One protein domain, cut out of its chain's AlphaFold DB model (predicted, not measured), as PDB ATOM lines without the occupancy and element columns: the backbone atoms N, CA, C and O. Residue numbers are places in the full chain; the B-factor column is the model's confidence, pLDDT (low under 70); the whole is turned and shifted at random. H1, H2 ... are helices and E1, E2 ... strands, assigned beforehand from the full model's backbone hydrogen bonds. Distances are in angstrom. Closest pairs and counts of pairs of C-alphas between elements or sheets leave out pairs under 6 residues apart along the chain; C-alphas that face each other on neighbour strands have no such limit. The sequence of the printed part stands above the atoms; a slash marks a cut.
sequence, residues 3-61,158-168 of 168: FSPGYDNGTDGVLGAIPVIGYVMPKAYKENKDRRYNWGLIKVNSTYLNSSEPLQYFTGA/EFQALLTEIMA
ATOM      1  N   PHE A   3      -7.315  -4.710  31.313       91.62
ATOM      2  CA  PHE A   3      -7.549  -6.099  30.956       91.62
ATOM      3  C   PHE A   3      -7.216  -6.270  29.475       91.62
ATOM      4  O   PHE A   3      -7.805  -5.585  28.643       91.62
ATOM      5  N   SER A   4      -6.278  -7.156  29.139       92.25
ATOM      6  CA  SER A   4      -5.927  -7.441  27.746       92.25
ATOM      7  C   SER A   4      -6.302  -8.887  27.398       92.25
ATOM      8  O   SER A   4      -5.594  -9.823  27.777       92.25
ATOM      9  N   PRO A   5      -7.450  -9.114  26.735       90.06
ATOM     10  CA  PRO A   5      -7.845 -10.453  26.324       90.06
ATOM     11  C   PRO A   5      -6.897 -10.970  25.240       90.06
ATOM     12  O   PRO A   5      -6.699 -10.320  24.214       90.06
ATOM     13  N   GLY A   6      -6.341 -12.161  25.458       88.19
ATOM     14  CA  GLY A   6      -5.345 -12.740  24.557       88.19
ATOM     15  C   GLY A   6      -3.938 -12.174  24.744       88.19
ATOM     16  O   GLY A   6      -3.118 -12.357  23.852       88.19
ATOM     17  N   TYR A   7      -3.669 -11.501  25.871       90.25
ATOM     18  CA  TYR A   7      -2.308 -11.205  26.314       90.25
ATOM     19  C   TYR A   7      -1.454 -12.469  26.251       90.25
ATOM     20  O   TYR A   7      -1.895 -13.524  26.699       90.25
ATOM     21  N   ASP A   8      -0.257 -12.395  25.697       87.75
ATOM     22  CA  ASP A   8       0.674 -13.514  25.733       87.75
ATOM     23  C   ASP A   8       2.088 -13.028  25.452       87.75
ATOM     24  O   ASP A   8       2.314 -12.057  24.723       87.75
ATOM     25  N   ASN A   9       3.048 -13.711  26.057       87.81
ATOM     26  CA  ASN A   9       4.472 -13.437  25.967       87.81
ATOM     27  C   ASN A   9       4.830 -11.942  26.114       87.81
ATOM     28  O   ASN A   9       5.550 -11.366  25.296       87.81
ATOM     29  N   GLY A  10       4.276 -11.280  27.134       85.38
ATOM     30  CA  GLY A  10       4.592  -9.877  27.428       85.38
ATOM     31  C   GLY A  10       3.859  -8.853  26.559       85.38
ATOM     32  O   GLY A  10       4.056  -7.654  26.751       85.38
ATOM     33  N   THR A  11       3.027  -9.301  25.618       92.19
ATOM     34  CA  THR A  11       2.384  -8.447  24.614       92.19
ATOM     35  C   THR A  11       0.874  -8.439  24.805       92.19
ATOM     36  O   THR A  11       0.269  -9.480  25.057       92.19
ATOM     37  N   ASP A  12       0.257  -7.263  24.667       93.44
ATOM     38  CA  ASP A  12      -1.200  -7.142  24.642       93.44
ATOM     39  C   ASP A  12      -1.801  -7.984  23.507       93.44
ATOM     40  O   ASP A  12      -1.230  -8.111  22.421       93.44
ATOM     41  N   GLY A  13      -2.994  -8.525  23.746       91.44
ATOM     42  CA  GLY A  13      -3.752  -9.209  22.707       91.44
ATOM     43  C   GLY A  13      -4.220  -8.256  21.603       91.44
ATOM     44  O   GLY A  13      -4.085  -7.035  21.686       91.44
ATOM     45  N   VAL A  14      -4.855  -8.809  20.568       91.69
ATOM     46  CA  VAL A  14      -5.310  -8.057  19.376       91.69
ATOM     47  C   VAL A  14      -6.273  -6.898  19.668       91.69
ATOM     48  O   VAL A  14      -6.407  -5.998  18.844       91.69
ATOM     49  N   LEU A  15      -6.937  -6.904  20.826       91.75
ATOM     50  CA  LEU A  15      -7.826  -5.824  21.274       91.75
ATOM     51  C   LEU A  15      -7.112  -4.761  22.130       91.75
ATOM     52  O   LEU A  15      -7.755  -3.820  22.594       91.75
ATOM     53  N   GLY A  16      -5.803  -4.904  22.351       92.31
ATOM     54  CA  GLY A  16      -5.008  -4.038  23.216       92.31
ATOM     55  C   GLY A  16      -5.338  -4.196  24.702       92.31
ATOM     56  O   GLY A  16      -6.015  -5.137  25.132       92.31
ATOM     57  N   ALA A  17      -4.843  -3.260  25.508       92.56
ATOM     58  CA  ALA A  17      -5.198  -3.123  26.915       92.56
ATOM     59  C   ALA A  17      -6.509  -2.335  27.084       92.56
ATOM     60  O   ALA A  17      -6.563  -1.122  26.888       92.56
ATOM     61  N   ILE A  18      -7.570  -3.017  27.516       93.06
ATOM     62  CA  ILE A  18      -8.894  -2.423  27.725       93.06
ATOM     63  C   ILE A  18      -8.981  -1.853  29.152       93.06
ATOM     64  O   ILE A  18      -8.695  -2.570  30.117       93.06
ATOM     65  N   PRO A  19      -9.398  -0.589  29.350       93.19
ATOM     66  CA  PRO A  19      -9.563  -0.022  30.686       93.19
ATOM     67  C   PRO A  19     -10.640  -0.740  31.509       93.19
ATOM     68  O   PRO A  19     -11.761  -0.953  31.038       93.19
ATOM     69  N   VAL A  20     -10.330  -1.045  32.773       94.44
ATOM     70  CA  VAL A  20     -11.334  -1.474  33.758       94.44
ATOM     71  C   VAL A  20     -11.985  -0.236  34.376       94.44
ATOM     72  O   VAL A  20     -11.291   0.621  34.920       94.44
ATOM     73  N   ILE A  21     -13.313  -0.156  34.302       93.88
ATOM     74  CA  ILE A  21     -14.134   0.975  34.771       93.88
ATOM     75  C   ILE A  21     -14.947   0.667  36.028       93.88
ATOM     76  O   ILE A  21     -15.566   1.560  36.593       93.88
ATOM     77  N   GLY A  22     -14.944  -0.583  36.481       95.19
ATOM     78  CA  GLY A  22     -15.591  -0.977  37.722       95.19
ATOM     79  C   GLY A  22     -15.106  -2.338  38.188       95.19
ATOM     80  O   GLY A  22     -14.633  -3.147  37.390       95.19
ATOM     81  N   TYR A  23     -15.215  -2.586  39.484       95.44
ATOM     82  CA  TYR A  23     -15.008  -3.902  40.063       95.44
ATOM     83  C   TYR A  23     -15.876  -4.052  41.306       95.44
ATOM     84  O   TYR A  23     -16.098  -3.086  42.036       95.44
ATOM     85  N   VAL A  24     -16.340  -5.269  41.550       96.88
ATOM     86  CA  VAL A  24     -17.110  -5.629  42.742       96.88
ATOM     87  C   VAL A  24     -16.578  -6.940  43.309       96.88
ATOM     88  O   VAL A  24     -16.057  -7.787  42.581       96.88
ATOM     89  N   MET A  25     -16.681  -7.101  44.622       95.88
ATOM     90  CA  MET A  25     -16.243  -8.296  45.347       95.88
ATOM     91  C   MET A  25     -17.220  -8.570  46.490       95.88
ATOM     92  O   MET A  25     -17.798  -7.608  47.010       95.88
ATOM     93  N   PRO A  26     -17.396  -9.828  46.928       96.06
ATOM     94  CA  PRO A  26     -18.349 -10.135  47.982       96.06
ATOM     95  C   PRO A  26     -18.021  -9.384  49.275       96.06
ATOM     96  O   PRO A  26     -16.854  -9.247  49.672       96.06
ATOM     97  N   LYS A  27     -19.065  -8.940  49.979       95.38
ATOM     98  CA  LYS A  27     -18.946  -8.159  51.220       95.38
ATOM     99  C   LYS A  27     -18.114  -8.884  52.281       95.38
ATOM    100  O   LYS A  27     -17.263  -8.271  52.922       95.38
ATOM    101  N   ALA A  28     -18.299 -10.199  52.405       94.25
ATOM    102  CA  ALA A  28     -17.553 -11.039  53.341       94.25
ATOM    103  C   ALA A  28     -16.029 -10.973  53.122       94.25
ATOM    104  O   ALA A  28     -15.267 -10.912  54.091       94.25
ATOM    105  N   TYR A  29     -15.572 -10.911  51.867       94.12
ATOM    106  CA  TYR A  29     -14.155 -10.708  51.570       94.12
ATOM    107  C   TYR A  29     -13.723  -9.263  51.821       94.12
ATOM    108  O   TYR A  29     -12.678  -9.021  52.428       94.12
ATOM    109  N   LYS A  30     -14.538  -8.287  51.403       93.81
ATOM    110  CA  LYS A  30     -14.234  -6.860  51.566       93.81
ATOM    111  C   LYS A  30     -14.009  -6.480  53.033       93.81
ATOM    112  O   LYS A  30     -13.024  -5.806  53.328       93.81
ATOM    113  N   GLU A  31     -14.886  -6.940  53.923       96.00
ATOM    114  CA  GLU A  31     -14.909  -6.551  55.338       96.00
ATOM    115  C   GLU A  31     -14.054  -7.458  56.223       96.00
ATOM    116  O   GLU A  31     -13.317  -6.960  57.069       96.00
ATOM    117  N   ASN A  32     -14.102  -8.776  56.002       95.00
ATOM    118  CA  ASN A  32     -13.504  -9.750  56.923       95.00
ATOM    119  C   ASN A  32     -12.373 -10.575  56.303       95.00
ATOM    120  O   ASN A  32     -11.834 -11.459  56.964       95.00
ATOM    121  N   LYS A  33     -12.015 -10.318  55.036       92.81
ATOM    122  CA  LYS A  33     -11.003 -11.091  54.293       92.81
ATOM    123  C   LYS A  33     -11.293 -12.593  54.283       92.81
ATOM    124  O   LYS A  33     -10.376 -13.411  54.232       92.81
ATOM    125  N   ASP A  34     -12.575 -12.957  54.308       92.62
ATOM    126  CA  ASP A  34     -12.995 -14.351  54.251       92.62
ATOM    127  C   ASP A  34     -12.633 -14.952  52.889       92.62
ATOM    128  O   ASP A  34     -13.263 -14.663  51.868       92.62
ATOM    129  N   ARG A  35     -11.601 -15.801  52.876       90.75
ATOM    130  CA  ARG A  35     -11.016 -16.365  51.653       90.75
ATOM    131  C   ARG A  35     -11.979 -17.247  50.854       90.75
ATOM    132  O   ARG A  35     -11.741 -17.453  49.667       90.75
ATOM    133  N   ARG A  36     -13.101 -17.681  51.448       91.88
ATOM    134  CA  ARG A  36     -14.184 -18.393  50.736       91.88
ATOM    135  C   ARG A  36     -14.852 -17.515  49.679       91.88
ATOM    136  O   ARG A  36     -15.539 -18.010  48.794       91.88
ATOM    137  N   TYR A  37     -14.627 -16.211  49.778       93.94
ATOM    138  CA  TYR A  37     -15.167 -15.189  48.904       93.94
ATOM    139  C   TYR A  37     -14.064 -14.401  48.178       93.94
ATOM    140  O   TYR A  37     -14.310 -13.285  47.726       93.94
ATOM    141  N   ASN A  38     -12.844 -14.953  48.080       93.12
ATOM    142  CA  ASN A  38     -11.718 -14.325  47.378       93.12
ATOM    143  C   ASN A  38     -11.868 -14.423  45.848       93.12
ATOM    144  O   ASN A  38     -11.146 -15.151  45.163       93.12
ATOM    145  N   TRP A  39     -12.870 -13.723  45.335       94.88
ATOM    146  CA  TRP A  39     -13.225 -13.619  43.928       94.88
ATOM    147  C   TRP A  39     -14.019 -12.328  43.703       94.88
ATOM    148  O   TRP A  39     -14.429 -11.661  44.653       94.88
ATOM    149  N   GLY A  40     -14.210 -11.931  42.450       95.19
ATOM    150  CA  GLY A  40     -14.915 -10.699  42.114       95.19
ATOM    151  C   GLY A  40     -15.173 -10.577  40.622       95.19
ATOM    152  O   GLY A  40     -14.726 -11.408  39.833       95.19
ATOM    153  N   LEU A  41     -15.900  -9.530  40.245       95.88
ATOM    154  CA  LEU A  41     -16.220  -9.214  38.857       95.88
ATOM    155  C   LEU A  41     -15.595  -7.874  38.487       95.88
ATOM    156  O   LEU A  41     -15.518  -6.968  39.319       95.88
ATOM    157  N   ILE A  42     -15.181  -7.739  37.230       94.81
ATOM    158  CA  ILE A  42     -14.694  -6.481  36.661       94.81
ATOM    159  C   ILE A  42     -15.608  -6.037  35.520       94.81
ATOM    160  O   ILE A  42     -16.130  -6.857  34.768       94.81
ATOM    161  N   LYS A  43     -15.779  -4.723  35.380       92.94
ATOM    162  CA  LYS A  43     -16.471  -4.072  34.268       92.94
ATOM    163  C   LYS A  43     -15.418  -3.396  33.416       92.94
ATOM    164  O   LYS A  43     -14.663  -2.559  33.908       92.94
ATOM    165  N   VAL A  44     -15.361  -3.757  32.147       91.62
ATOM    166  CA  VAL A  44     -14.435  -3.164  31.181       91.62
ATOM    167  C   VAL A  44     -15.147  -2.122  30.332       91.62
ATOM    168  O   VAL A  44     -16.352  -2.218  30.095       91.62
ATOM    169  N   ASN A  45     -14.405  -1.120  29.868       87.50
ATOM    170  CA  ASN A  45     -14.944  -0.121  28.960       87.50
ATOM    171  C   ASN A  45     -14.958  -0.644  27.518       87.50
ATOM    172  O   ASN A  45     -13.970  -0.496  26.803       87.50
ATOM    173  N   SER A  46     -16.075  -1.212  27.063       74.25
ATOM    174  CA  SER A  46     -16.200  -1.676  25.673       74.25
ATOM    175  C   SER A  46     -16.188  -0.535  24.650       74.25
ATOM    176  O   SER A  46     -15.763  -0.756  23.519       74.25
ATOM    177  N   THR A  47     -16.551   0.699  25.036       77.31
ATOM    178  CA  THR A  47     -16.486   1.861  24.122       77.31
ATOM    179  C   THR A  47     -15.059   2.184  23.682       77.31
ATOM    180  O   THR A  47     -14.869   2.777  22.626       77.31
ATOM    181  N   TYR A  48     -14.050   1.717  24.432       76.38
ATOM    182  CA  TYR A  48     -12.639   1.795  24.047       76.38
ATOM    183  C   TYR A  48     -12.356   1.127  22.693       76.38
ATOM    184  O   TYR A  48     -11.440   1.527  21.982       76.38
ATOM    185  N   LEU A  49     -13.171   0.142  22.306       82.25
ATOM    186  CA  LEU A  49     -13.050  -0.564  21.033       82.25
ATOM    187  C   LEU A  49     -13.724   0.174  19.861       82.25
ATOM    188  O   LEU A  49     -13.778  -0.374  18.765       82.25
ATOM    189  N   ASN A  50     -14.261   1.386  20.071       84.56
ATOM    190  CA  ASN A  50     -15.056   2.136  19.085       84.56
ATOM    191  C   ASN A  50     -16.199   1.300  18.468       84.56
ATOM    192  O   ASN A  50     -16.516   1.432  17.287       84.56
ATOM    193  N   SER A  51     -16.812   0.428  19.273       82.50
ATOM    194  CA  SER A  51     -17.881  -0.487  18.867       82.50
ATOM    195  C   SER A  51     -19.055  -0.429  19.846       82.50
ATOM    196  O   SER A  51     -18.865  -0.182  21.038       82.50
ATOM    197  N   SER A  52     -20.268  -0.677  19.346       84.62
ATOM    198  CA  SER A  52     -21.469  -0.904  20.162       84.62
ATOM    199  C   SER A  52     -21.585  -2.342  20.674       84.62
ATOM    200  O   SER A  52     -22.417  -2.614  21.536       84.62
ATOM    201  N   GLU A  53     -20.778  -3.260  20.142       89.19
ATOM    202  CA  GLU A  53     -20.813  -4.670  20.521       89.19
ATOM    203  C   GLU A  53     -20.140  -4.905  21.887       89.19
ATOM    204  O   GLU A  53     -19.104  -4.298  22.190       89.19
ATOM    205  N   PRO A  54     -20.682  -5.799  22.733       88.06
ATOM    206  CA  PRO A  54     -20.042  -6.168  23.991       88.06
ATOM    207  C   PRO A  54     -18.732  -6.924  23.732       88.06
ATOM    208  O   PRO A  54     -18.577  -7.578  22.705       88.06
ATOM    209  N   LEU A  55     -17.804  -6.925  24.698       89.12
ATOM    210  CA  LEU A  55     -16.499  -7.593  24.546       89.12
ATOM    211  C   LEU A  55     -16.622  -9.065  24.104       89.12
ATOM    212  O   LEU A  55     -15.862  -9.522  23.252       89.12
ATOM    213  N   GLN A  56     -17.630  -9.775  24.621       89.56
ATOM    214  CA  GLN A  56     -17.906 -11.172  24.273       89.56
ATOM    215  C   GLN A  56     -18.188 -11.408  22.781       89.56
ATOM    216  O   GLN A  56     -18.028 -12.532  22.318       89.56
ATOM    217  N   TYR A  57     -18.587 -10.380  22.021       90.81
ATOM    218  CA  TYR A  57     -18.725 -10.472  20.566       90.81
ATOM    219  C   TYR A  57     -17.373 -10.750  19.894       90.81
ATOM    220  O   TYR A  57     -17.289 -11.534  18.955       90.81
ATOM    221  N   PHE A  58     -16.301 -10.144  20.411       89.88
ATOM    222  CA  PHE A  58     -14.951 -10.258  19.861       89.88
ATOM    223  C   PHE A  58     -14.171 -11.443  20.436       89.88
ATOM    224  O   PHE A  58     -13.364 -12.047  19.736       89.88
ATOM    225  N   THR A  59     -14.383 -11.763  21.715       89.31
ATOM    226  CA  THR A  59     -13.576 -12.761  22.436       89.31
ATOM    227  C   THR A  59     -14.287 -14.093  22.649       89.31
ATOM    228  O   THR A  59     -13.660 -15.057  23.087       89.31
ATOM    229  N   GLY A  60     -15.600 -14.147  22.418       90.06
ATOM    230  CA  GLY A  60     -16.455 -15.154  23.039       90.06
ATOM    231  C   GLY A  60     -16.554 -14.957  24.557       90.06
ATOM    232  O   GLY A  60     -16.015 -14.002  25.126       90.06
ATOM    233  N   ALA A  61     -17.248 -15.878  25.223       90.94
ATOM    234  CA  ALA A  61     -17.350 -15.925  26.676       90.94
ATOM    235  C   ALA A  61     -17.497 -17.371  27.160       90.94
ATOM    236  O   ALA A  61     -18.029 -18.229  26.454       90.94
ATOM    237  N   GLU A 158     -24.305 -14.640  46.284       96.25
ATOM    238  CA  GLU A 158     -23.321 -13.553  46.206       96.25
ATOM    239  C   GLU A 158     -23.004 -13.198  44.749       96.25
ATOM    240  O   GLU A 158     -22.947 -12.026  44.395       96.25
ATOM    241  N   PHE A 159     -22.846 -14.196  43.871       96.69
ATOM    242  CA  PHE A 159     -22.481 -13.962  42.474       96.69
ATOM    243  C   PHE A 159     -23.573 -13.181  41.733       96.69
ATOM    244  O   PHE A 159     -23.271 -12.238  41.004       96.69
ATOM    245  N   GLN A 160     -24.846 -13.524  41.954       96.50
ATOM    246  CA  GLN A 160     -25.977 -12.793  41.372       96.50
ATOM    247  C   GLN A 160     -26.124 -11.377  41.951       96.50
ATOM    248  O   GLN A 160     -26.447 -10.441  41.213       96.50
ATOM    249  N   ALA A 161     -25.841 -11.191  43.245       96.69
ATOM    250  CA  ALA A 161     -25.816  -9.865  43.858       96.69
ATOM    251  C   ALA A 161     -24.738  -8.971  43.219       96.69
ATOM    252  O   ALA A 161     -25.040  -7.853  42.803       96.69
ATOM    253  N   LEU A 162     -23.517  -9.492  43.047       97.25
ATOM    254  CA  LEU A 162     -22.425  -8.769  42.391       97.25
ATOM    255  C   LEU A 162     -22.719  -8.451  40.923       97.25
ATOM    256  O   LEU A 162     -22.410  -7.353  40.465       97.25
ATOM    257  N   LEU A 163     -23.322  -9.388  40.181       95.56
ATOM    258  CA  LEU A 163     -23.751  -9.136  38.804       95.56
ATOM    259  C   LEU A 163     -24.731  -7.961  38.736       95.56
ATOM    260  O   LEU A 163     -24.585  -7.086  37.888       95.56
ATOM    261  N   THR A 164     -25.706  -7.916  39.642       95.62
ATOM    262  CA  THR A 164     -26.678  -6.816  39.695       95.62
ATOM    263  C   THR A 164     -25.991  -5.489  40.025       95.62
ATOM    264  O   THR A 164     -26.237  -4.493  39.351       95.62
ATOM    265  N   GLU A 165     -25.093  -5.480  41.015       96.19
ATOM    266  CA  GLU A 165     -24.344  -4.288  41.434       96.19
ATOM    267  C   GLU A 165     -23.463  -3.730  40.311       96.19
ATOM    268  O   GLU A 165     -23.449  -2.527  40.078       96.19
ATOM    269  N   ILE A 166     -22.736  -4.592  39.594       94.94
ATOM    270  CA  ILE A 166     -21.789  -4.140  38.570       94.94
ATOM    271  C   ILE A 166     -22.481  -3.701  37.268       94.94
ATOM    272  O   ILE A 166     -21.910  -2.944  36.476       94.94
ATOM    273  N   MET A 167     -23.696  -4.195  37.016       88.12
ATOM    274  CA  MET A 167     -24.492  -3.827  35.843       88.12
ATOM    275  C   MET A 167     -25.317  -2.553  36.041       88.12
ATOM    276  O   MET A 167     -25.653  -1.933  35.031       88.12
ATOM    277  N   ALA A 168     -25.608  -2.172  37.290       83.88
ATOM    278  CA  ALA A 168     -26.197  -0.874  37.625       83.88
ATOM    279  C   ALA A 168     -25.306   0.300  37.169       83.88
ATOM    280  O   ALA A 168     -25.887   1.383  36.934       83.88
TER     281      ALA A 168
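This is residues 3 to 61 and 158 to 168 of the 168 residues of an uncharacterized protein of Gigaspora rosea (UniProt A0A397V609). An antiparallel ribbon of E1 and E2 makes the middle; H4 packs on it, H1 lies past one end, H2 and H3 past the other. Along the 70 printed residues come E1, H1, E2, H2, H3 and H4, mixed helices and strands. It is loose, radius of gyration of the C-alphas 14.3 A, spans 38 by 30 by 19 A.

Find C-alpha 18 at (-8.894, -2.423, 27.725), where E1, residues 18 to 24, begins its 17.4 A. H1 holds residues 27 to 32, E2 41 to 44, H2 46 to 49 and H3 55 to 59. H4, residues 158 to 167, ends at (-24.492, -3.827, 35.843) after 14.3 A.

E1 and E2 are antiparallel, 147 degrees; N 24 and O 41, 2.9 A, are within hydrogen-bond range. The closest C-alphas of E1 and H4 are Val 24 and Leu 162, 6.2 A. In H1, H3 and H4 every O i to N i+4 pair is within range.

Residues 62 to 157 are cut out; C-alphas 61 and 158 are 20.6 A apart. No printed residue is under pLDDT 70.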